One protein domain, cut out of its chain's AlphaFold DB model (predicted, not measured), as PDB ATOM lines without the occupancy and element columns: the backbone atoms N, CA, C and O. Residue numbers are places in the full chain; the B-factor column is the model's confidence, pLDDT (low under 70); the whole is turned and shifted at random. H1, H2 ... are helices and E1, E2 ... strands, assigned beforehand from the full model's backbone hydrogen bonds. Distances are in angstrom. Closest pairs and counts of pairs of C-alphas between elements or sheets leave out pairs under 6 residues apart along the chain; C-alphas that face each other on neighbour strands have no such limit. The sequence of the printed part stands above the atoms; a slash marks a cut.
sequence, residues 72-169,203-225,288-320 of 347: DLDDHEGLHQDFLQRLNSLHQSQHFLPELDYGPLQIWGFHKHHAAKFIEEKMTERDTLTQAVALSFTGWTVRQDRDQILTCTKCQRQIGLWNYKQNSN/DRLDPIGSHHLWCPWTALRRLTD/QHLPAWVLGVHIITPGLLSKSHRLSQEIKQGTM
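AT A GLANCE: This is residues 72 to 169, 203 to 225 and 288 to 320 of the 347 residues of an uncharacterized protein of Pomacea canaliculata (UniProt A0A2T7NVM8). A compact body is gathered round the short helix H4: H1 and H3 pack on it, the three-stranded sheet E1 E2 E3 lies at one end with H1 running past E1, and H5 with the small ribbon E4 E5 lies toward the other end. Beyond them H6 forms a tail that adds to the length, and residues 315 to 320, of which 315 to 317 belong to H6, stick out. The printed part has 154 residues in three pieces, with six named helices and five named strands in the order H1 H2 H3 H4 E1 E2 E3 E4 E5 H5 H6, and its class is mixed, helices and strands. Both sheets, E1 - E2 - E3 and E4 - E5, are antiparallel. The whole is compact, with a radius of gyration of the C-alphas of 15.4 A, yet its outline is elongated, with spans of 52 by 33 by 31 A.

HOW THE PARTS SIT: Begin with H1, residues 76 to 92. At Arg 86 it touches H4, residues 130 to 137: the closest C-alphas are those of Arg 86 and Ser 136, 5.3 A apart, and the lines stand at a steep tilt of 36 degrees, only just steep, running opposite ways. H1 is on the sheet of E1, residues 140 to 143, E2, residues 146 to 152, and E3, residues 158 to 160. Its height over the sheet is 8.1 A, and it lies over none of the strands, but only just, with 2 of its C-alphas falling on E1; the closest C-alphas of H1 and E1 are those of Arg 86 and Thr 141, 4.8 A apart. Next come H2, residues 103 to 106, which is apart from each of the other named elements, and H3, residues 112 to 122. H3 touches H4 about perpendicular, at 83 degrees, with the C-alphas of Ala 115 and Thr 130 closest at 5.2 A. H4 only grazes the sheet, with residues 132 to 136. E1, E2 and E3 form a meander, each strand the antiparallel neighbour of the one before, in two hairpins. Look for N 141 and O 151 at 2.9 A between E1 and E2, and for N 150 and O 159 at 2.9 A between E2 and E3. Farther on, E4, residues 220 to 222, is the antiparallel neighbour of E5, residues 289 to 291, with N 221 and O 290 at 2.8 A. H5, residues 292 to 300, touches residues 76 to 80 of H1 alone, with the C-alphas of His 80 and Ile 300 closest at 5.8 A, about perpendicular at 82 degrees. H4 and H5 only just touch, with 3 pairs of C-alphas within 8 A, the closest being Phe 137 and Trp 293 at 5.8 A. H6, residues 309 to 317, is apart from each of the other named elements. In H1, H3, H4, H5 and H6 every O i to N i+4 pair is within hydrogen-bond range; H2 is too short for such a pair.

IN THESE COORDINATES: Find C-alpha 76 at (472.488, 18.353, 703.890); from there H1 runs 24.8 A to C-alpha 92 at (484.757, 36.084, 716.041). H2 spans 5.2 A, H3 15.7 A and H4 11.0 A. E1 spans 9.4 A, E2 13.8 A and E3 6.8 A, while E4 and E5 span 6.9 A each. H5 spans 12.1 A, and H6 runs 12.0 A to C-alpha 317 at (494.009, -0.564, 691.330).

THE WHOLE: The C-alphas farthest apart are those of Asp 145 and Met 320, 54.3 A. Residues 170 to 202 are not printed, and C-alphas 169 and 203 are 16.4 A apart across that cut; residues 226 to 287 are not printed either, with 10.7 A between C-alphas 225 and 288. Of the links that are printed whole, none is long. Residues 203 to 219 hold no named element. The mean pLDDT of the printed part is 81.1, and 29 residues are under 70, among them 220 to 225 and 306 to 320.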
ATOM      1  N   ASP A  72     474.811   9.793 713.802       68.81
ATOM      2  CA  ASP A  72     474.346  10.326 712.533       68.81
ATOM      3  C   ASP A  72     474.728  11.790 712.376       68.81
ATOM      4  O   ASP A  72     474.671  12.591 713.309       68.81
ATOM      5  N   LEU A  73     475.267  12.082 711.194       68.62
ATOM      6  CA  LEU A  73     475.378  13.449 710.740       68.62
ATOM      7  C   LEU A  73     473.983  13.896 710.342       68.62
ATOM      8  O   LEU A  73     473.194  13.084 709.855       68.62
ATOM      9  N   ASP A  74     473.729  15.176 710.553       73.75
ATOM     10  CA  ASP A  74     472.501  15.818 710.123       73.75
ATOM     11  C   ASP A  74     472.370  15.729 708.588       73.75
ATOM     12  O   ASP A  74     473.305  15.334 707.877       73.75
ATOM     13  N   ASP A  75     471.187  16.045 708.076       80.25
ATOM     14  CA  ASP A  75     470.951  16.126 706.638       80.25
ATOM     15  C   ASP A  75     471.775  17.256 705.984       80.25
ATOM     16  O   ASP A  75     472.546  17.963 706.637       80.25
ATOM     17  N   HIS A  76     471.679  17.389 704.655       80.06
ATOM     18  CA  HIS A  76     472.488  18.353 703.890       80.06
ATOM     19  C   HIS A  76     472.343  19.783 704.432       80.06
ATOM     20  O   HIS A  76     473.351  20.450 704.691       80.06
ATOM     21  N   GLU A  77     471.103  20.216 704.659       82.88
ATOM     22  CA  GLU A  77     470.788  21.556 705.149       82.88
ATOM     23  C   GLU A  77     471.304  21.762 706.577       82.88
ATOM     24  O   GLU A  77     472.008  22.746 706.837       82.88
ATOM     25  N   GLY A  78     471.063  20.792 707.467       87.00
ATOM     26  CA  GLY A  78     471.573  20.808 708.831       87.00
ATOM     27  C   GLY A  78     473.093  20.918 708.872       87.00
ATOM     28  O   GLY A  78     473.621  21.811 709.529       87.00
ATOM     29  N   LEU A  79     473.815  20.089 708.107       85.25
ATOM     30  CA  LEU A  79     475.282  20.112 708.032       85.25
ATOM     31  C   LEU A  79     475.841  21.447 707.538       85.25
ATOM     32  O   LEU A  79     476.871  21.907 708.047       85.25
ATOM     33  N   HIS A  80     475.195  22.049 706.542       87.12
ATOM     34  CA  HIS A  80     475.599  23.339 705.999       87.12
ATOM     35  C   HIS A  80     475.391  24.466 707.021       87.12
ATOM     36  O   HIS A  80     476.309  25.256 707.261       87.12
ATOM     37  N   GLN A  81     474.229  24.509 707.677       90.94
ATOM     38  CA  GLN A  81     473.943  25.482 708.732       90.94
ATOM     39  C   GLN A  81     474.924  25.342 709.904       90.94
ATOM     40  O   GLN A  81     475.518  26.326 710.347       90.94
ATOM     41  N   ASP A  82     475.152  24.110 710.349       90.81
ATOM     42  CA  ASP A  82     476.102  23.768 711.399       90.81
ATOM     43  C   ASP A  82     477.522  24.234 711.054       90.81
ATOM     44  O   ASP A  82     478.246  24.761 711.900       90.81
ATOM     45  N   PHE A  83     477.943  24.042 709.802       92.44
ATOM     46  CA  PHE A  83     479.233  24.519 709.319       92.44
ATOM     47  C   PHE A  83     479.346  26.042 709.397       92.44
ATOM     48  O   PHE A  83     480.331  26.536 709.949       92.44
ATOM     49  N   LEU A  84     478.346  26.779 708.904       92.50
ATOM     50  CA  LEU A  84     478.345  28.243 708.956       92.50
ATOM     51  C   LEU A  84     478.347  28.759 710.397       92.50
ATOM     52  O   LEU A  84     479.081  29.691 710.718       92.50
ATOM     53  N   GLN A  85     477.586  28.124 711.291       93.88
ATOM     54  CA  GLN A  85     477.570  28.489 712.705       93.88
ATOM     55  C   GLN A  85     478.953  28.327 713.348       93.88
ATOM     56  O   GLN A  85     479.414  29.227 714.057       93.88
ATOM     57  N   ARG A  86     479.637  27.206 713.083       95.00
ATOM     58  CA  ARG A  86     481.012  26.986 713.559       95.00
ATOM     59  C   ARG A  86     481.975  28.012 712.977       95.00
ATOM     60  O   ARG A  86     482.791  28.558 713.718       95.00
ATOM     61  N   LEU A  87     481.846  28.310 711.685       94.38
ATOM     62  CA  LEU A  87     482.699  29.274 710.998       94.38
ATOM     63  C   LEU A  87     482.562  30.672 711.593       94.38
ATOM     64  O   LEU A  87     483.574  31.276 711.933       94.38
ATOM     65  N   ASN A  88     481.332  31.140 711.805       92.81
ATOM     66  CA  ASN A  88     481.059  32.443 712.411       92.81
ATOM     67  C   ASN A  88     481.611  32.528 713.839       92.81
ATOM     68  O   ASN A  88     482.247  33.513 714.209       92.81
ATOM     69  N   SER A  89     481.428  31.468 714.634       93.88
ATOM     70  CA  SER A  89     481.985  31.384 715.986       93.88
ATOM     71  C   SER A  89     483.518  31.463 715.984       93.88
ATOM     72  O   SER A  89     484.100  32.171 716.802       93.88
ATOM     73  N   LEU A  90     484.180  30.778 715.050       94.12
ATOM     74  CA  LEU A  90     485.638  30.799 714.910       94.12
ATOM     75  C   LEU A  90     486.162  32.128 714.360       94.12
ATOM     76  O   LEU A  90     487.229  32.573 714.777       94.12
ATOM     77  N   HIS A  91     485.420  32.758 713.450       91.38
ATOM     78  CA  HIS A  91     485.748  34.068 712.899       91.38
ATOM     79  C   HIS A  91     485.785  35.132 714.008       91.38
ATOM     80  O   HIS A  91     486.753  35.883 714.111       91.38
ATOM     81  N   GLN A  92     484.799  35.142 714.912       89.69
ATOM     82  CA  GLN A  92     484.757  36.084 716.041       89.69
ATOM     83  C   GLN A  92     485.964  35.957 716.988       89.69
ATOM     84  O   GLN A  92     486.370  36.939 717.604       89.69
ATOM     85  N   SER A  93     486.574  34.773 717.082       90.25
ATOM     86  CA  SER A  93     487.758  34.515 717.920       90.25
ATOM     87  C   SER A  93     489.033  34.287 717.101       90.25
ATOM     88  O   SER A  93     489.970  33.631 717.566       90.25
ATOM     89  N   GLN A  94     489.100  34.848 715.889       89.00
ATOM     90  CA  GLN A  94     490.197  34.625 714.943       89.00
ATOM     91  C   GLN A  94     491.596  34.945 715.503       89.00
ATOM     92  O   GLN A  94     492.573  34.284 715.146       89.00
ATOM     93  N   HIS A  95     491.693  35.902 716.432       88.12
ATOM     94  CA  HIS A  95     492.944  36.332 717.073       88.12
ATOM     95  C   HIS A  95     493.607  35.252 717.938       88.12
ATOM     96  O   HIS A  95     494.819  35.294 718.154       88.12
ATOM     97  N   PHE A  96     492.829  34.285 718.426       90.06
ATOM     98  CA  PHE A  96     493.323  33.207 719.281       90.06
ATOM     99  C   PHE A  96     493.580  31.912 718.512       90.06
ATOM    100  O   PHE A  96     494.074  30.950 719.107       90.06
ATOM    101  N   LEU A  97     493.255  31.864 717.213       92.44
ATOM    102  CA  LEU A  97     493.329  30.626 716.452       92.44
ATOM    103  C   LEU A  97     494.776  30.122 716.330       92.44
ATOM    104  O   LEU A  97     495.696  30.894 716.024       92.44
ATOM    105  N   PRO A  98     494.986  28.813 716.544       93.25
ATOM    106  CA  PRO A  98     496.310  28.229 716.533       93.25
ATOM    107  C   PRO A  98     496.796  28.001 715.100       93.25
ATOM    108  O   PRO A  98     496.015  27.916 714.147       93.25
ATOM    109  N   GLU A  99     498.104  27.831 714.939       92.31
ATOM    110  CA  GLU A  99     498.634  27.174 713.753       92.31
ATOM    111  C   GLU A  99     498.113  25.738 713.669       92.31
ATOM    112  O   GLU A  99     498.135  24.987 714.647       92.31
ATOM    113  N   LEU A 100     497.663  25.350 712.477       93.25
ATOM    114  CA  LEU A 100     497.162  24.005 712.222       93.25
ATOM    115  C   LEU A 100     498.229  23.143 711.558       93.25
ATOM    116  O   LEU A 100     498.950  23.594 710.661       93.25
ATOM    117  N   ASP A 101     498.267  21.876 711.952       92.25
ATOM    118  CA  ASP A 101     498.897  20.827 711.169       92.25
ATOM    119  C   ASP A 101     497.908  20.320 710.110       92.25
ATOM    120  O   ASP A 101     496.887  19.704 710.413       92.25
ATOM    121  N   TYR A 102     498.213  20.597 708.843       91.00
ATOM    122  CA  TYR A 102     497.401  20.150 707.714       91.00
ATOM    123  C   TYR A 102     497.779  18.744 707.231       91.00
ATOM    124  O   TYR A 102     497.067  18.208 706.388       91.00
ATOM    125  N   GLY A 103     498.866  18.133 707.719       89.62
ATOM    126  CA  GLY A 103     499.327  16.814 707.268       89.62
ATOM    127  C   GLY A 103     498.222  15.744 707.267       89.62
ATOM    128  O   GLY A 103     497.975  15.138 706.222       89.62
ATOM    129  N   PRO A 104     497.474  15.564 708.372       86.88
ATOM    130  CA  PRO A 104     496.363  14.610 708.441       86.88
ATOM    131  C   PRO A 104     495.220  14.896 707.453       86.88
ATOM    132  O   PRO A 104     494.607  13.970 706.922       86.88
ATOM    133  N   LEU A 105     494.950  16.173 707.166       87.62
ATOM    134  CA  LEU A 105     493.925  16.606 706.208       87.62
ATOM    135  C   LEU A 105     494.347  16.343 704.752       87.62
ATOM    136  O   LEU A 105     493.525  15.954 703.918       87.62
ATOM    137  N   GLN A 106     495.639  16.494 704.454       89.06
ATOM    138  CA  GLN A 106     496.198  16.292 703.114       89.06
ATOM    139  C   GLN A 106     496.088  14.841 702.638       89.06
ATOM    140  O   GLN A 106     495.922  14.613 701.441       89.06
ATOM    141  N   ILE A 107     496.101  13.869 703.558       83.50
ATOM    142  CA  ILE A 107     495.882  12.441 703.248       83.50
ATOM    143  C   ILE A 107     494.554  12.237 702.498       83.50
ATOM    144  O   ILE A 107     494.447  11.375 701.627       83.50
ATOM    145  N   TRP A 108     493.559  13.073 702.797       80.69
ATOM    146  CA  TRP A 108     492.227  13.035 702.194       80.69
ATOM    147  C   TRP A 108     492.028  14.081 701.089       80.69
ATOM    148  O   TRP A 108     490.912  14.271 700.615       80.69
ATOM    149  N   GLY A 109     493.103  14.738 700.646       83.19
ATOM    150  CA  GLY A 109     493.068  15.725 699.566       83.19
ATOM    151  C   GLY A 109     492.624  17.122 699.999       83.19
ATOM    152  O   GLY A 109     492.309  17.943 699.144       83.19
ATOM    153  N   PHE A 110     492.593  17.431 701.301       86.69
ATOM    154  CA  PHE A 110     492.334  18.792 701.771       86.69
ATOM    155  C   PHE A 110     493.650  19.533 702.028       86.69
ATOM    156  O   PHE A 110     494.397  19.220 702.955       86.69
ATOM    157  N   HIS A 111     493.933  20.543 701.209       88.25
ATOM    158  CA  HIS A 111     495.116  21.388 701.327       88.25
ATOM    159  C   HIS A 111     494.740  22.793 701.805       88.25
ATOM    160  O   HIS A 111     493.632  23.270 701.572       88.25
ATOM    161  N   LYS A 112     495.699  23.511 702.404       89.19
ATOM    162  CA  LYS A 112     495.497  24.890 702.885       89.19
ATOM    163  C   LYS A 112     494.949  25.836 701.802       89.19
ATOM    164  O   LYS A 112     494.116  26.684 702.099       89.19
ATOM    165  N   HIS A 113     495.385  25.679 700.550       87.19
ATOM    166  CA  HIS A 113     494.919  26.516 699.440       87.19
ATOM    167  C   HIS A 113     493.452  26.259 699.060       87.19
ATOM    168  O   HIS A 113     492.812  27.158 698.531       87.19
ATOM    169  N   HIS A 114     492.891  25.082 699.368       86.75
ATOM    170  CA  HIS A 114     491.461  24.832 699.178       86.75
ATOM    171  C   HIS A 114     490.630  25.723 700.107       86.75
ATOM    172  O   HIS A 114     489.704  26.378 699.651       86.75
ATOM    173  N   ALA A 115     491.012  25.832 701.385       87.44
ATOM    174  CA  ALA A 115     490.354  26.750 702.314       87.44
ATOM    175  C   ALA A 115     490.428  28.210 701.835       87.44
ATOM    176  O   ALA A 115     489.428  28.916 701.892       87.44
ATOM    177  N   ALA A 116     491.587  28.644 701.323       88.19
ATOM    178  CA  ALA A 116     491.754  29.990 700.768       88.19
ATOM    179  C   ALA A 116     490.832  30.233 699.563       88.19
ATOM    180  O   ALA A 116     490.087  31.206 699.549       88.19
ATOM    181  N   LYS A 117     490.803  29.294 698.610       86.25
ATOM    182  CA  LYS A 117     489.909  29.347 697.450       86.25
ATOM    183  C   LYS A 117     488.434  29.406 697.860       86.25
ATOM    184  O   LYS A 117     487.670  30.180 697.301       86.25
ATOM    185  N   PHE A 118     488.032  28.613 698.854       86.75
ATOM    186  CA  PHE A 118     486.663  28.641 699.369       86.75
ATOM    187  C   PHE A 118     486.291  30.014 699.943       86.75
ATOM    188  O   PHE A 118     485.198  30.504 699.675       86.75
ATOM    189  N   ILE A 119     487.198  30.648 700.692       88.75
ATOM    190  CA  ILE A 119     486.989  32.008 701.206       88.75
ATOM    191  C   ILE A 119     486.805  32.986 700.040       88.75
ATOM    192  O   ILE A 119     485.836  33.735 700.031       88.75
ATOM    193  N   GLU A 120     487.676  32.935 699.033       86.69
ATOM    194  CA  GLU A 120     487.604  33.816 697.858       86.69
ATOM    195  C   GLU A 120     486.306  33.650 697.051       86.69
ATOM    196  O   GLU A 120     485.749  34.635 696.571       86.69
ATOM    197  N   GLU A 121     485.821  32.416 696.891       86.44
ATOM    198  CA  GLU A 121     484.657  32.112 696.050       86.44
ATOM    199  C   GLU A 121     483.315  32.258 696.771       86.44
ATOM    200  O   GLU A 121     482.300  32.532 696.126       86.44
ATOM    201  N   LYS A 122     483.273  31.984 698.079       83.75
ATOM    202  CA  LYS A 122     482.016  31.785 698.818       83.75
ATOM    203  C   LYS A 122     481.815  32.742 699.979       83.75
ATOM    204  O   LYS A 122     480.685  32.849 700.446       83.75
ATOM    205  N   MET A 123     482.859  33.430 700.436       83.44
ATOM    206  CA  MET A 123     482.758  34.346 701.568       83.44
ATOM    207  C   MET A 123     482.852  35.795 701.104       83.44
ATOM    208  O   MET A 123     483.728  36.182 700.336       83.44
ATOM    209  N   THR A 124     481.937  36.620 701.603       77.12
ATOM    210  CA  THR A 124     481.970  38.077 701.412       77.12
ATOM    211  C   THR A 124     483.021  38.740 702.305       77.12
ATOM    212  O   THR A 124     483.595  39.765 701.939       77.12
ATOM    213  N   GLU A 125     483.299  38.135 703.460       74.12
ATOM    214  CA  GLU A 125     484.239  38.603 704.480       74.12
ATOM    215  C   GLU A 125     485.651  38.057 704.218       74.12
ATOM    216  O   GLU A 125     485.958  36.888 704.477       74.12
ATOM    217  N   ARG A 126     486.522  38.913 703.668       66.00
ATOM    218  CA  ARG A 126     487.889  38.545 703.246       66.00
ATOM    219  C   ARG A 126     488.880  38.350 704.396       66.00
ATOM    220  O   ARG A 126     489.994  37.893 704.163       66.00
ATOM    221  N   ASP A 127     488.507  38.720 705.610       80.69
ATOM    222  CA  ASP A 127     489.294  38.552 706.830       80.69
ATOM    223  C   ASP A 127     489.149  37.154 707.450       80.69
ATOM    224  O   ASP A 127     489.925  36.785 708.330       80.69
ATOM    225  N   THR A 128     488.239  36.322 706.933       83.06
ATOM    226  CA  THR A 128     488.102  34.930 707.375       83.06
ATOM    227  C   THR A 128     489.410  34.153 707.200       83.06
ATOM    228  O   THR A 128     489.947  34.009 706.102       83.06
ATOM    229  N   LEU A 129     489.918  33.589 708.298       90.94
ATOM    230  CA  LEU A 129     491.157  32.815 708.288       90.94
ATOM    231  C   LEU A 129     490.952  31.395 707.739       90.94
ATOM    232  O   LEU A 129     490.015  30.689 708.110       90.94
ATOM    233  N   THR A 130     491.918  30.906 706.953       91.38
ATOM    234  CA  THR A 130     491.939  29.509 706.461       91.38
ATOM    235  C   THR A 130     491.812  28.471 707.584       91.38
ATOM    236  O   THR A 130     491.208  27.415 707.395       91.38
ATOM    237  N   GLN A 131     492.340  28.791 708.771       92.94
ATOM    238  CA  GLN A 131     492.239  27.964 709.969       92.94
ATOM    239  C   GLN A 131     490.789  27.802 710.430       92.94
ATOM    240  O   GLN A 131     490.391  26.693 710.775       92.94
ATOM    241  N   ALA A 132     489.999  28.879 710.403       94.50
ATOM    242  CA  ALA A 132     488.596  28.845 710.803       94.50
ATOM    243  C   ALA A 132     487.796  27.908 709.888       94.50
ATOM    244  O   ALA A 132     487.036  27.072 710.371       94.50
ATOM    245  N   VAL A 133     488.044  27.955 708.576       93.25
ATOM    246  CA  VAL A 133     487.413  27.051 707.599       93.25
ATOM    247  C   VAL A 133     487.781  25.591 707.867       93.25
ATOM    248  O   VAL A 133     486.900  24.736 707.965       93.25
ATOM    249  N   ALA A 134     489.071  25.290 708.041       93.50
ATOM    250  CA  ALA A 134     489.527  23.929 708.323       93.50
ATOM    251  C   ALA A 134     488.953  23.382 709.646       93.50
ATOM    252  O   ALA A 134     488.481  22.244 709.699       93.50
ATOM    253  N   LEU A 135     488.937  24.196 710.705       95.25
ATOM    254  CA  LEU A 135     488.347  23.843 712.001       95.25
ATOM    255  C   LEU A 135     486.828  23.632 711.904       95.25
ATOM    256  O   LEU A 135     486.300  22.682 712.482       95.25
ATOM    257  N   SER A 136     486.132  24.440 711.102       94.31
ATOM    258  CA  SER A 136     484.684  24.314 710.882       94.31
ATOM    259  C   SER A 136     484.317  23.014 710.172       94.31
ATOM    260  O   SER A 136     483.378  22.332 710.589       94.31
ATOM    261  N   PHE A 137     485.068  22.624 709.137       90.56
ATOM    262  CA  PHE A 137     484.859  21.346 708.442       90.56
ATOM    263  C   PHE A 137     485.157  20.138 709.324       90.56
ATOM    264  O   PHE A 137     484.528  19.093 709.179       90.56
ATOM    265  N   THR A 138     486.088  20.289 710.260       92.19
ATOM    266  CA  THR A 138     486.453  19.237 711.212       92.19
ATOM    267  C   THR A 138     485.604  19.257 712.481       92.19
ATOM    268  O   THR A 138     485.787  18.421 713.352       92.19
ATOM    269  N   GLY A 139     484.601  20.136 712.574       93.00
ATOM    270  CA  GLY A 139     483.605  20.075 713.640       93.00
ATOM    271  C   GLY A 139     483.989  20.774 714.939       93.00
ATOM    272  O   GLY A 139     483.378  20.496 715.977       93.00
ATOM    273  N   TRP A 140     484.987  21.656 714.899       96.00
ATOM    274  CA  TRP A 140     485.365  22.517 716.016       96.00
ATOM    275  C   TRP A 140     484.602  23.834 715.981       96.00
ATOM    276  O   TRP A 140     484.387  24.417 714.923       96.00
ATOM    277  N   THR A 141     484.229  24.318 717.159       96.31
ATOM    278  CA  THR A 141     483.658  25.647 717.393       96.31
ATOM    279  C   THR A 141     484.300  26.262 718.624       96.31
ATOM    280  O   THR A 141     484.927  25.556 719.417       96.31
ATOM    281  N   VAL A 142     484.128  27.563 718.817       95.62
ATOM    282  CA  VAL A 142     484.549  28.229 720.051       95.62
ATOM    283  C   VAL A 142     483.474  28.053 721.120       95.62
ATOM    284  O   VAL A 142     482.275  28.058 720.829       95.62
ATOM    285  N   ARG A 143     483.894  27.849 722.369       93.88
ATOM    286  CA  ARG A 143     482.986  27.724 723.510       93.88
ATOM    287  C   ARG A 143     482.397  29.101 723.853       93.88
ATOM    288  O   ARG A 143     483.128  30.078 723.955       93.88
ATOM    289  N   GLN A 144     481.083  29.175 724.062       86.25
ATOM    290  CA  GLN A 144     480.368  30.454 724.234       86.25
ATOM    291  C   GLN A 144     480.798  31.262 725.469       86.25
ATOM    292  O   GLN A 144     480.747  32.485 725.452       86.25
ATOM    293  N   ASP A 145     481.213  30.592 726.543       87.88
ATOM    294  CA  ASP A 145     481.649  31.221 727.795       87.88
ATOM    295  C   ASP A 145     483.151  31.551 727.817       87.88
ATOM    296  O   ASP A 145     483.597  32.294 728.693       87.88
ATOM    297  N   ARG A 146     483.945  30.970 726.906       88.94
ATOM    298  CA  ARG A 146     485.407  31.112 726.853       88.94
ATOM    299  C   ARG A 146     485.910  31.016 725.415       88.94
ATOM    300  O   ARG A 146     486.091  29.919 724.883       88.94
ATOM    301  N   ASP A 147     486.238  32.170 724.850       87.44
ATOM    302  CA  ASP A 147     486.741  32.353 723.484       87.44
ATOM    303  C   ASP A 147     488.072  31.632 723.178       87.44
ATOM    304  O   ASP A 147     488.390  31.320 722.032       87.44
ATOM    305  N   GLN A 148     488.839  31.300 724.217       90.62
ATOM    306  CA  GLN A 148     490.107  30.572 724.120       90.62
ATOM    307  C   GLN A 148     489.971  29.047 724.250       90.62
ATOM    308  O   GLN A 148     490.977  28.348 724.412       90.62
ATOM    309  N   ILE A 149     488.751  28.507 724.211       94.50
ATOM    310  CA  ILE A 149     488.509  27.063 724.262       94.50
ATOM    311  C   ILE A 149     487.783  26.620 722.998       94.50
ATOM    312  O   ILE A 149     486.638  26.997 722.756       94.50
ATOM    313  N   LEU A 150     488.427  25.741 722.230       96.06
ATOM    314  CA  LEU A 150     487.760  25.002 721.168       96.06
ATOM    315  C   LEU A 150     486.997  23.825 721.754       96.06
ATOM    316  O   LEU A 150     487.497  23.101 722.617       96.06
ATOM    317  N   THR A 151     485.797  23.601 721.240       96.81
ATOM    318  CA  THR A 151     484.974  22.453 721.580       96.81
ATOM    319  C   THR A 151     484.414  21.782 720.336       96.81
ATOM    320  O   THR A 151     484.106  22.434 719.340       96.81
ATOM    321  N   CYS A 152     484.312  20.458 720.375       94.38
ATOM    322  CA  CYS A 152     483.627  19.696 719.344       94.38
ATOM    323  C   CYS A 152     482.197  19.393 719.791       94.38
ATOM    324  O   CYS A 152     482.006  18.705 720.791       94.38
ATOM    325  N   THR A 153     481.193  19.809 719.023       87.19
ATOM    326  CA  THR A 153     479.774  19.617 719.389       87.19
ATOM    327  C   THR A 153     479.345  18.150 719.420       87.19
ATOM    328  O   THR A 153     478.432  17.785 720.156       87.19
ATOM    329  N   LYS A 154     480.021  17.284 718.656       87.81
ATOM    330  CA  LYS A 154     479.672  15.860 718.569       87.81
ATOM    331  C   LYS A 154     480.412  14.999 719.594       87.81
ATOM    332  O   LYS A 154     479.800  14.105 720.168       87.81
ATOM    333  N   CYS A 155     481.703  15.253 719.855       88.88
ATOM    334  CA  CYS A 155     482.462  14.474 720.847       88.88
ATOM    335  C   CYS A 155     482.721  15.163 722.189       88.88
ATOM    336  O   CYS A 155     483.329  14.556 723.066       88.88
ATOM    337  N   GLN A 156     482.284  16.414 722.352       91.94
ATOM    338  CA  GLN A 156     482.423  17.217 723.575       91.94
ATOM    339  C   GLN A 156     483.871  17.410 724.049       91.94
ATOM    340  O   GLN A 156     484.126  17.894 725.153       91.94
ATOM    341  N   ARG A 157     484.852  17.074 723.203       94.06
ATOM    342  CA  ARG A 157     486.265  17.333 723.467       94.06
ATOM    343  C   ARG A 157     486.482  18.835 723.590       94.06
ATOM    344  O   ARG A 157     485.953  19.589 722.778       94.06
ATOM    345  N   GLN A 158     487.281  19.240 724.572       95.62
ATOM    346  CA  GLN A 158     487.670  20.630 724.793       95.62
ATOM    347  C   GLN A 158     489.186  20.782 724.710       95.62
ATOM    348  O   GLN A 158     489.929  19.927 725.200       95.62
ATOM    349  N   ILE A 159     489.630  21.863 724.075       94.50
ATOM    350  CA  ILE A 159     491.039  22.176 723.847       94.50
ATOM    351  C   ILE A 159     491.265  23.652 724.160       94.50
ATOM    352  O   ILE A 159     490.629  24.517 723.567       94.50
ATOM    353  N   GLY A 160     492.184  23.936 725.082       93.62
ATOM    354  CA  GLY A 160     492.626  25.300 725.360       93.62
ATOM    355  C   GLY A 160     493.628  25.781 724.316       93.62
ATOM    356  O   GLY A 160     494.649  25.123 724.099       93.62
ATOM    357  N   LEU A 161     493.355  26.930 723.697       91.62
ATOM    358  CA  LEU A 161     494.172  27.511 722.627       91.62
ATOM    359  C   LEU A 161     495.551  27.989 723.107       91.62
ATOM    360  O   LEU A 161     496.494  28.013 722.323       91.62
ATOM    361  N   TRP A 162     495.702  28.263 724.404       89.50
ATOM    362  CA  TRP A 162     496.973  28.635 725.042       89.50
ATOM    363  C   TRP A 162     498.059  27.548 724.987       89.50
ATOM    364  O   TRP A 162     499.211  27.825 725.307       89.50
ATOM    365  N   ASN A 163     497.721  26.316 724.595       89.94
ATOM    366  CA  ASN A 163     498.697  25.231 724.457       89.94
ATOM    367  C   ASN A 163     499.393  25.208 723.085       89.94
ATOM    368  O   ASN A 163     500.238  24.339 722.865       89.94
ATOM    369  N   TYR A 164     499.036  26.125 722.177       91.44
ATOM    370  CA  TYR A 164     499.474  26.124 720.782       91.44
ATOM    371  C   TYR A 164     500.044  27.474 720.352       91.44
ATOM    372  O   TYR A 164     499.692  28.525 720.891       91.44
ATOM    373  N   LYS A 165     500.908  27.458 719.332       88.50
ATOM    374  CA  LYS A 165     501.387  28.688 718.692       88.50
ATOM    375  C   LYS A 165     500.226  29.378 717.976       88.50
ATOM    376  O   LYS A 165     499.553  28.770 717.149       88.50
ATOM    377  N   GLN A 166     500.000  30.647 718.299       85.31
ATOM    378  CA  GLN A 166     499.005  31.494 717.640       85.31
ATOM    379  C   GLN A 166     499.601  32.141 716.391       85.31
ATOM    380  O   GLN A 166     500.800  32.426 716.344       85.31
ATOM    381  N   ASN A 167     498.765  32.398 715.387       69.44
ATOM    382  CA  ASN A 167     499.206  33.045 714.157       69.44
ATOM    383  C   ASN A 167     499.674  34.490 714.438       69.44
ATOM    384  O   ASN A 167     498.913  35.310 714.947       69.44
ATOM    385  N   SER A 168     500.913  34.822 714.074       56.53
ATOM    386  CA  SER A 168     501.582  36.100 714.375       56.53
ATOM    387  C   SER A 168     501.066  37.316 713.589       56.53
ATOM    388  O   SER A 168     501.610  38.408 713.727       56.53
ATOM    389  N   ASN A 169     499.999  37.170 712.800       50.47
ATOM    390  CA  ASN A 169     499.420  38.265 712.012       50.47
ATOM    391  C   ASN A 169     498.567  39.254 712.830       50.47
ATOM    392  O   ASN A 169     498.067  40.226 712.272       50.47
ATOM    393  N   ASP A 203     503.450  22.583 719.108       82.62
ATOM    394  CA  ASP A 203     503.721  23.612 718.100       82.62
ATOM    395  C   ASP A 203     502.525  23.901 717.186       82.62
ATOM    396  O   ASP A 203     502.332  25.040 716.765       82.62
ATOM    397  N   ARG A 204     501.716  22.879 716.886       91.50
ATOM    398  CA  ARG A 204     500.576  22.959 715.969       91.50
ATOM    399  C   ARG A 204     499.423  22.087 716.437       91.50
ATOM    400  O   ARG A 204     499.639  21.026 717.021       91.50
ATOM    401  N   LEU A 205     498.203  22.531 716.153       93.50
ATOM    402  CA  LEU A 205     496.988  21.771 716.413       93.50
ATOM    403  C   LEU A 205     496.700  20.830 715.237       93.50
ATOM    404  O   LEU A 205     496.510  21.293 714.115       93.50
ATOM    405  N   ASP A 206     496.607  19.528 715.503       92.69
ATOM    406  CA  ASP A 206     496.025  18.563 714.565       92.69
ATOM    407  C   ASP A 206     494.489  18.605 714.696       92.69
ATOM    408  O   ASP A 206     493.953  18.134 715.708       92.69
ATOM    409  N   PRO A 207     493.754  19.150 713.710       91.75
ATOM    410  CA  PRO A 207     492.307  19.303 713.807       91.75
ATOM    411  C   PRO A 207     491.559  17.962 713.794       91.75
ATOM    412  O   PRO A 207     490.450  17.889 714.311       91.75
ATOM    413  N   ILE A 208     492.148  16.890 713.255       90.69
ATOM    414  CA  ILE A 208     491.528  15.561 713.190       90.69
ATOM    415  C   ILE A 208     491.939  14.728 714.403       90.69
ATOM    416  O   ILE A 208     491.084  14.232 715.138       90.69
ATOM    417  N   GLY A 209     493.240  14.596 714.653       88.00
ATOM    418  CA  GLY A 209     493.774  13.751 715.722       88.00
ATOM    419  C   GLY A 209     493.441  14.234 717.132       88.00
ATOM    420  O   GLY A 209     493.520  13.452 718.079       88.00
ATOM    421  N   SER A 210     493.020  15.493 717.288       91.44
ATOM    422  CA  SER A 210     492.669  16.039 718.601       91.44
ATOM    423  C   SER A 210     491.261  15.675 719.080       91.44
ATOM    424  O   SER A 210     490.944  15.900 720.251       91.44
ATOM    425  N   HIS A 211     490.410  15.103 718.223       91.25
ATOM    426  CA  HIS A 211     489.119  14.567 718.650       91.25
ATOM    427  C   HIS A 211     489.269  13.272 719.455       91.25
ATOM    428  O   HIS A 211     490.284  12.579 719.429       91.25
ATOM    429  N   HIS A 212     488.196  12.882 720.143       85.69
ATOM    430  CA  HIS A 212     488.089  11.509 720.611       85.69
ATOM    431  C   HIS A 212     487.961  10.539 719.430       85.69
ATOM    432  O   HIS A 212     487.272  10.836 718.463       85.69
ATOM    433  N   LEU A 213     488.534   9.338 719.552       78.94
ATOM    434  CA  LEU A 213     488.513   8.303 718.502       78.94
ATOM    435  C   LEU A 213     487.106   7.897 718.032       78.94
ATOM    436  O   LEU A 213     486.945   7.332 716.958       78.94
ATOM    437  N   TRP A 214     486.095   8.142 718.860       78.62
ATOM    438  CA  TRP A 214     484.697   7.849 718.566       78.62
ATOM    439  C   TRP A 214     483.942   9.017 717.920       78.62
ATOM    440  O   TRP A 214     482.762   8.885 717.607       78.62
ATOM    441  N   CYS A 215     484.593  10.166 717.751       86.12
ATOM    442  CA  CYS A 215     483.986  11.343 717.159       86.12
ATOM    443  C   CYS A 215     483.541  11.042 715.721       86.12
ATOM    444  O   CYS A 215     484.343  10.500 714.955       86.12
ATOM    445  N   PRO A 216     482.315  11.422 715.312       83.94
ATOM    446  CA  PRO A 216     481.856  11.180 713.950       83.94
ATOM    447  C   PRO A 216     482.777  11.850 712.938       83.94
ATOM    448  O   PRO A 216     483.104  11.218 711.943       83.94
ATOM    449  N   TRP A 217     483.293  13.049 713.244       85.12
ATOM    450  CA  TRP A 217     484.252  13.765 712.401       85.12
ATOM    451  C   TRP A 217     485.462  12.908 712.032       85.12
ATOM    452  O   TRP A 217     485.877  12.944 710.886       85.12
ATOM    453  N   THR A 218     485.976  12.069 712.932       79.94
ATOM    454  CA  THR A 218     487.132  11.195 712.662       79.94
ATOM    455  C   THR A 218     486.755   9.775 712.251       79.94
ATOM    456  O   THR A 218     487.596   9.039 711.736       79.94
ATOM    457  N   ALA A 219     485.518   9.356 712.515       71.44
ATOM    458  CA  ALA A 219     485.062   8.002 712.255       71.44
ATOM    459  C   ALA A 219     484.881   7.760 710.750       71.44
ATOM    460  O   ALA A 219     484.276   8.563 710.040       71.44
ATOM    461  N   LEU A 220     485.372   6.614 710.273       65.00
ATOM    462  CA  LEU A 220     485.130   6.132 708.914       65.00
ATOM    463  C   LEU A 220     483.652   5.732 708.766       65.00
ATOM    464  O   LEU A 220     483.197   4.788 709.416       65.00
ATOM    465  N   ARG A 221     482.905   6.423 707.901       58.22
ATOM    466  CA  ARG A 221     481.505   6.118 707.566       58.22
ATOM    467  C   ARG A 221     481.426   5.382 706.232       58.22
ATOM    468  O   ARG A 221     482.192   5.690 705.329       58.22
ATOM    469  N   ARG A 222     480.503   4.420 706.119       49.41
ATOM    470  CA  ARG A 222     480.133   3.832 704.820       49.41
ATOM    471  C   ARG A 222     479.327   4.850 704.033       49.41
ATOM    472  O   ARG A 222     478.446   5.483 704.617       49.41
ATOM    473  N   LEU A 223     479.599   4.963 702.740       48.81
ATOM    474  CA  LEU A 223     478.644   5.556 701.818       48.81
ATOM    475  C   LEU A 223     477.397   4.667 701.783       48.81
ATOM    476  O   LEU A 223     477.492   3.467 701.561       48.81
ATOM    477  N   THR A 224     476.233   5.248 702.044       41.59
ATOM    478  CA  THR A 224     474.959   4.674 701.599       41.59
ATOM    479  C   THR A 224     474.448   5.574 700.489       41.59
ATOM    480  O   THR A 224     474.445   6.797 700.681       41.59
ATOM    481  N   ASP A 225     474.019   4.993 699.369       37.84
ATOM    482  CA  ASP A 225     473.684   5.682 698.110       37.84
ATOM    483  C   ASP A 225     472.812   6.940 698.281       37.84
ATOM    484  O   ASP A 225     472.990   7.935 697.582       37.84
ATOM    485  N   GLN A 288     482.840   2.422 699.830       58.06
ATOM    486  CA  GLN A 288     483.915   3.354 700.159       58.06
ATOM    487  C   GLN A 288     483.666   3.933 701.552       58.06
ATOM    488  O   GLN A 288     482.602   4.468 701.869       58.06
ATOM    489  N   HIS A 289     484.678   3.820 702.406       68.44
ATOM    490  CA  HIS A 289     484.639   4.341 703.760       68.44
ATOM    491  C   HIS A 289     485.315   5.718 703.824       68.44
ATOM    492  O   HIS A 289     486.545   5.807 703.756       68.44
ATOM    493  N   LEU A 290     484.534   6.787 704.000       73.94
ATOM    494  CA  LEU A 290     485.033   8.161 704.119       73.94
ATOM    495  C   LEU A 290     484.811   8.716 705.536       73.94
ATOM    496  O   LEU A 290     483.773   8.453 706.145       73.94
ATOM    497  N   PRO A 291     485.753   9.496 706.093       76.81
ATOM    498  CA  PRO A 291     485.515  10.245 707.320       76.81
ATOM    499  C   PRO A 291     484.337  11.211 707.158       76.81
ATOM    500  O   PRO A 291     484.164  11.809 706.097       76.81
ATOM    501  N   ALA A 292     483.563  11.429 708.222       78.00
ATOM    502  CA  ALA A 292     482.420  12.347 708.181       78.00
ATOM    503  C   ALA A 292     482.781  13.764 707.719       78.00
ATOM    504  O   ALA A 292     482.008  14.383 706.998       78.00
ATOM    505  N   TRP A 293     483.952  14.278 708.109       81.00
ATOM    506  CA  TRP A 293     484.379  15.610 707.679       81.00
ATOM    507  C   TRP A 293     484.587  15.675 706.158       81.00
ATOM    508  O   TRP A 293     484.220  16.665 705.541       81.00
ATOM    509  N   VAL A 294     485.098  14.602 705.539       83.00
ATOM    510  CA  VAL A 294     485.276  14.496 704.079       83.00
ATOM    511  C   VAL A 294     483.920  14.517 703.378       83.00
ATOM    512  O   VAL A 294     483.748  15.242 702.400       83.00
ATOM    513  N   LEU A 295     482.941  13.778 703.912       77.75
ATOM    514  CA  LEU A 295     481.557  13.829 703.432       77.75
ATOM    515  C   LEU A 295     480.984  15.243 703.560       77.75
ATOM    516  O   LEU A 295     480.439  15.764 702.594       77.75
ATOM    517  N   GLY A 296     481.187  15.895 704.707       78.00
ATOM    518  CA  GLY A 296     480.785  17.282 704.932       78.00
ATOM    519  C   GLY A 296     481.372  18.239 703.894       78.00
ATOM    520  O   GLY A 296     480.637  19.037 703.323       78.00
ATOM    521  N   VAL A 297     482.666  18.122 703.569       83.06
ATOM    522  CA  VAL A 297     483.287  18.943 702.514       83.06
ATOM    523  C   VAL A 297     482.649  18.671 701.148       83.06
ATOM    524  O   VAL A 297     482.380  19.620 700.416       83.06
ATOM    525  N   HIS A 298     482.378  17.410 700.794       80.81
ATOM    526  CA  HIS A 298     481.721  17.076 699.525       80.81
ATOM    527  C   HIS A 298     480.288  17.613 699.426       80.81
ATOM    528  O   HIS A 298     479.887  18.049 698.352       80.81
ATOM    529  N   ILE A 299     479.547  17.591 700.533       77.00
ATOM    530  CA  ILE A 299     478.158  18.059 700.652       77.00
ATOM    531  C   ILE A 299     478.089  19.589 700.562       77.00
ATOM    532  O   ILE A 299     477.314  20.131 699.776       77.00
ATOM    533  N   ILE A 300     478.911  20.285 701.350       79.00
ATOM    534  CA  ILE A 300     478.895  21.751 701.483       79.00
ATOM    535  C   ILE A 300     479.590  22.403 700.280       79.00
ATOM    536  O   ILE A 300     479.165  23.443 699.785       79.00
ATOM    537  N   THR A 301     480.675  21.795 699.797       80.19
ATOM    538  CA  THR A 301     481.549  22.365 698.764       80.19
ATOM    539  C   THR A 301     482.007  21.309 697.755       80.19
ATOM    540  O   THR A 301     483.171  20.881 697.769       80.19
ATOM    541  N   PRO A 302     481.118  20.871 696.847       78.50
ATOM    542  CA  PRO A 302     481.483  19.927 695.800       78.50
ATOM    543  C   PRO A 302     482.707  20.412 695.006       78.50
ATOM    544  O   PRO A 302     482.757  21.550 694.546       78.50
ATOM    545  N   GLY A 303     483.716  19.549 694.859       73.81
ATOM    546  CA  GLY A 303     484.946  19.858 694.116       73.81
ATOM    547  C   GLY A 303     486.037  20.594 694.903       73.81
ATOM    548  O   GLY A 303     487.099  20.852 694.336       73.81
ATOM    549  N   LEU A 304     485.825  20.896 696.192       80.12
ATOM    550  CA  LEU A 304     486.851  21.528 697.032       80.12
ATOM    551  C   LEU A 304     488.012  20.584 697.369       80.12
ATOM    552  O   LEU A 304     489.146  21.021 697.548       80.12
ATOM    553  N   LEU A 305     487.741  19.283 697.457       78.00
ATOM    554  CA  LEU A 305     488.782  18.272 697.583       78.00
ATOM    555  C   LEU A 305     489.333  17.956 696.196       78.00
ATOM    556  O   LEU A 305     488.574  17.678 695.262       78.00
ATOM    557  N   SER A 306     490.660  17.944 696.066       62.53
ATOM    558  CA  SER A 306     491.287  17.338 694.895       62.53
ATOM    559  C   SER A 306     490.826  15.881 694.828       62.53
ATOM    560  O   SER A 306     490.653  15.254 695.876       62.53
ATOM    561  N   LYS A 307     490.568  15.342 693.621       57.28
ATOM    562  CA  LYS A 307     490.199  13.923 693.431       57.28
ATOM    563  C   LYS A 307     491.160  13.091 694.272       57.28
ATOM    564  O   LYS A 307     492.348  13.052 693.951       57.28
ATOM    565  N   SER A 308     490.673  12.552 695.393       52.91
ATOM    566  CA  SER A 308     491.568  12.203 696.494       52.91
ATOM    567  C   SER A 308     492.624  11.222 695.995       52.91
ATOM    568  O   SER A 308     492.350  10.369 695.146       52.91
ATOM    569  N   HIS A 309     493.864  11.360 696.464       47.28
ATOM    570  CA  HIS A 309     494.945  10.453 696.073       47.28
ATOM    571  C   HIS A 309     494.561   8.986 696.351       47.28
ATOM    572  O   HIS A 309     494.948   8.097 695.601       47.28
ATOM    573  N   ARG A 310     493.715   8.753 697.367       48.41
ATOM    574  CA  ARG A 310     493.136   7.453 697.712       48.41
ATOM    575  C   ARG A 310     492.049   6.982 696.734       48.41
ATOM    576  O   ARG A 310     492.188   5.879 696.226       48.41
ATOM    577  N   LEU A 311     491.071   7.822 696.365       47.41
ATOM    578  CA  LEU A 311     490.104   7.519 695.290       47.41
ATOM    579  C   LEU A 311     490.829   7.245 693.970       47.41
ATOM    580  O   LEU A 311     490.511   6.308 693.254       47.41
ATOM    581  N   SER A 312     491.851   8.039 693.656       44.47
ATOM    582  CA  SER A 312     492.646   7.876 692.441       44.47
ATOM    583  C   SER A 312     493.533   6.626 692.474       44.47
ATOM    584  O   SER A 312     493.821   6.079 691.414       44.47
ATOM    585  N   GLN A 313     493.987   6.169 693.646       45.84
ATOM    586  CA  GLN A 313     494.729   4.912 693.790       45.84
ATOM    587  C   GLN A 313     493.807   3.691 693.758       45.84
ATOM    588  O   GLN A 313     494.128   2.747 693.042       45.84
ATOM    589  N   GLU A 314     492.654   3.731 694.425       46.56
ATOM    590  CA  GLU A 314     491.649   2.660 694.390       46.56
ATOM    591  C   GLU A 314     491.037   2.531 692.982       46.56
ATOM    592  O   GLU A 314     490.984   1.433 692.441       46.56
ATOM    593  N   ILE A 315     490.748   3.636 692.282       43.78
ATOM    594  CA  ILE A 315     490.321   3.601 690.869       43.78
ATOM    595  C   ILE A 315     491.428   3.047 689.955       43.78
ATOM    596  O   ILE A 315     491.136   2.335 689.001       43.78
ATOM    597  N   LYS A 316     492.712   3.326 690.221       44.19
ATOM    598  CA  LYS A 316     493.834   2.792 689.414       44.19
ATOM    599  C   LYS A 316     494.165   1.323 689.701       44.19
ATOM    600  O   LYS A 316     494.828   0.704 688.863       44.19
ATOM    601  N   GLN A 317     493.762   0.807 690.863       46.56
ATOM    602  CA  GLN A 317     494.009  -0.564 691.330       46.56
ATOM    603  C   GLN A 317     492.754  -1.448 691.309       46.56
ATOM    604  O   GLN A 317     492.870  -2.657 691.493       46.56
ATOM    605  N   GLY A 318     491.577  -0.876 691.048       41.12
ATOM    606  CA  GLY A 318     490.329  -1.614 690.927       41.12
ATOM    607  C   GLY A 318     490.423  -2.689 689.847       41.12
ATOM    608  O   GLY A 318     490.960  -2.464 688.758       41.12
ATOM    609  N   THR A 319     489.869  -3.864 690.141       48.12
ATOM    610  CA  THR A 319     489.865  -5.050 689.264       48.12
ATOM    611  C   THR A 319     489.361  -4.747 687.849       48.12
ATOM    612  O   THR A 319     489.838  -5.336 686.880       48.12
ATOM    613  N   MET A 320     488.465  -3.767 687.703       49.38
ATOM    614  CA  MET A 320     487.963  -3.292 686.413       49.38
ATOM    615  C   MET A 320     489.046  -2.598 685.564       49.38
ATOM    616  O   MET A 320     489.113  -2.811 684.353       49.38
TER     617      MET A 320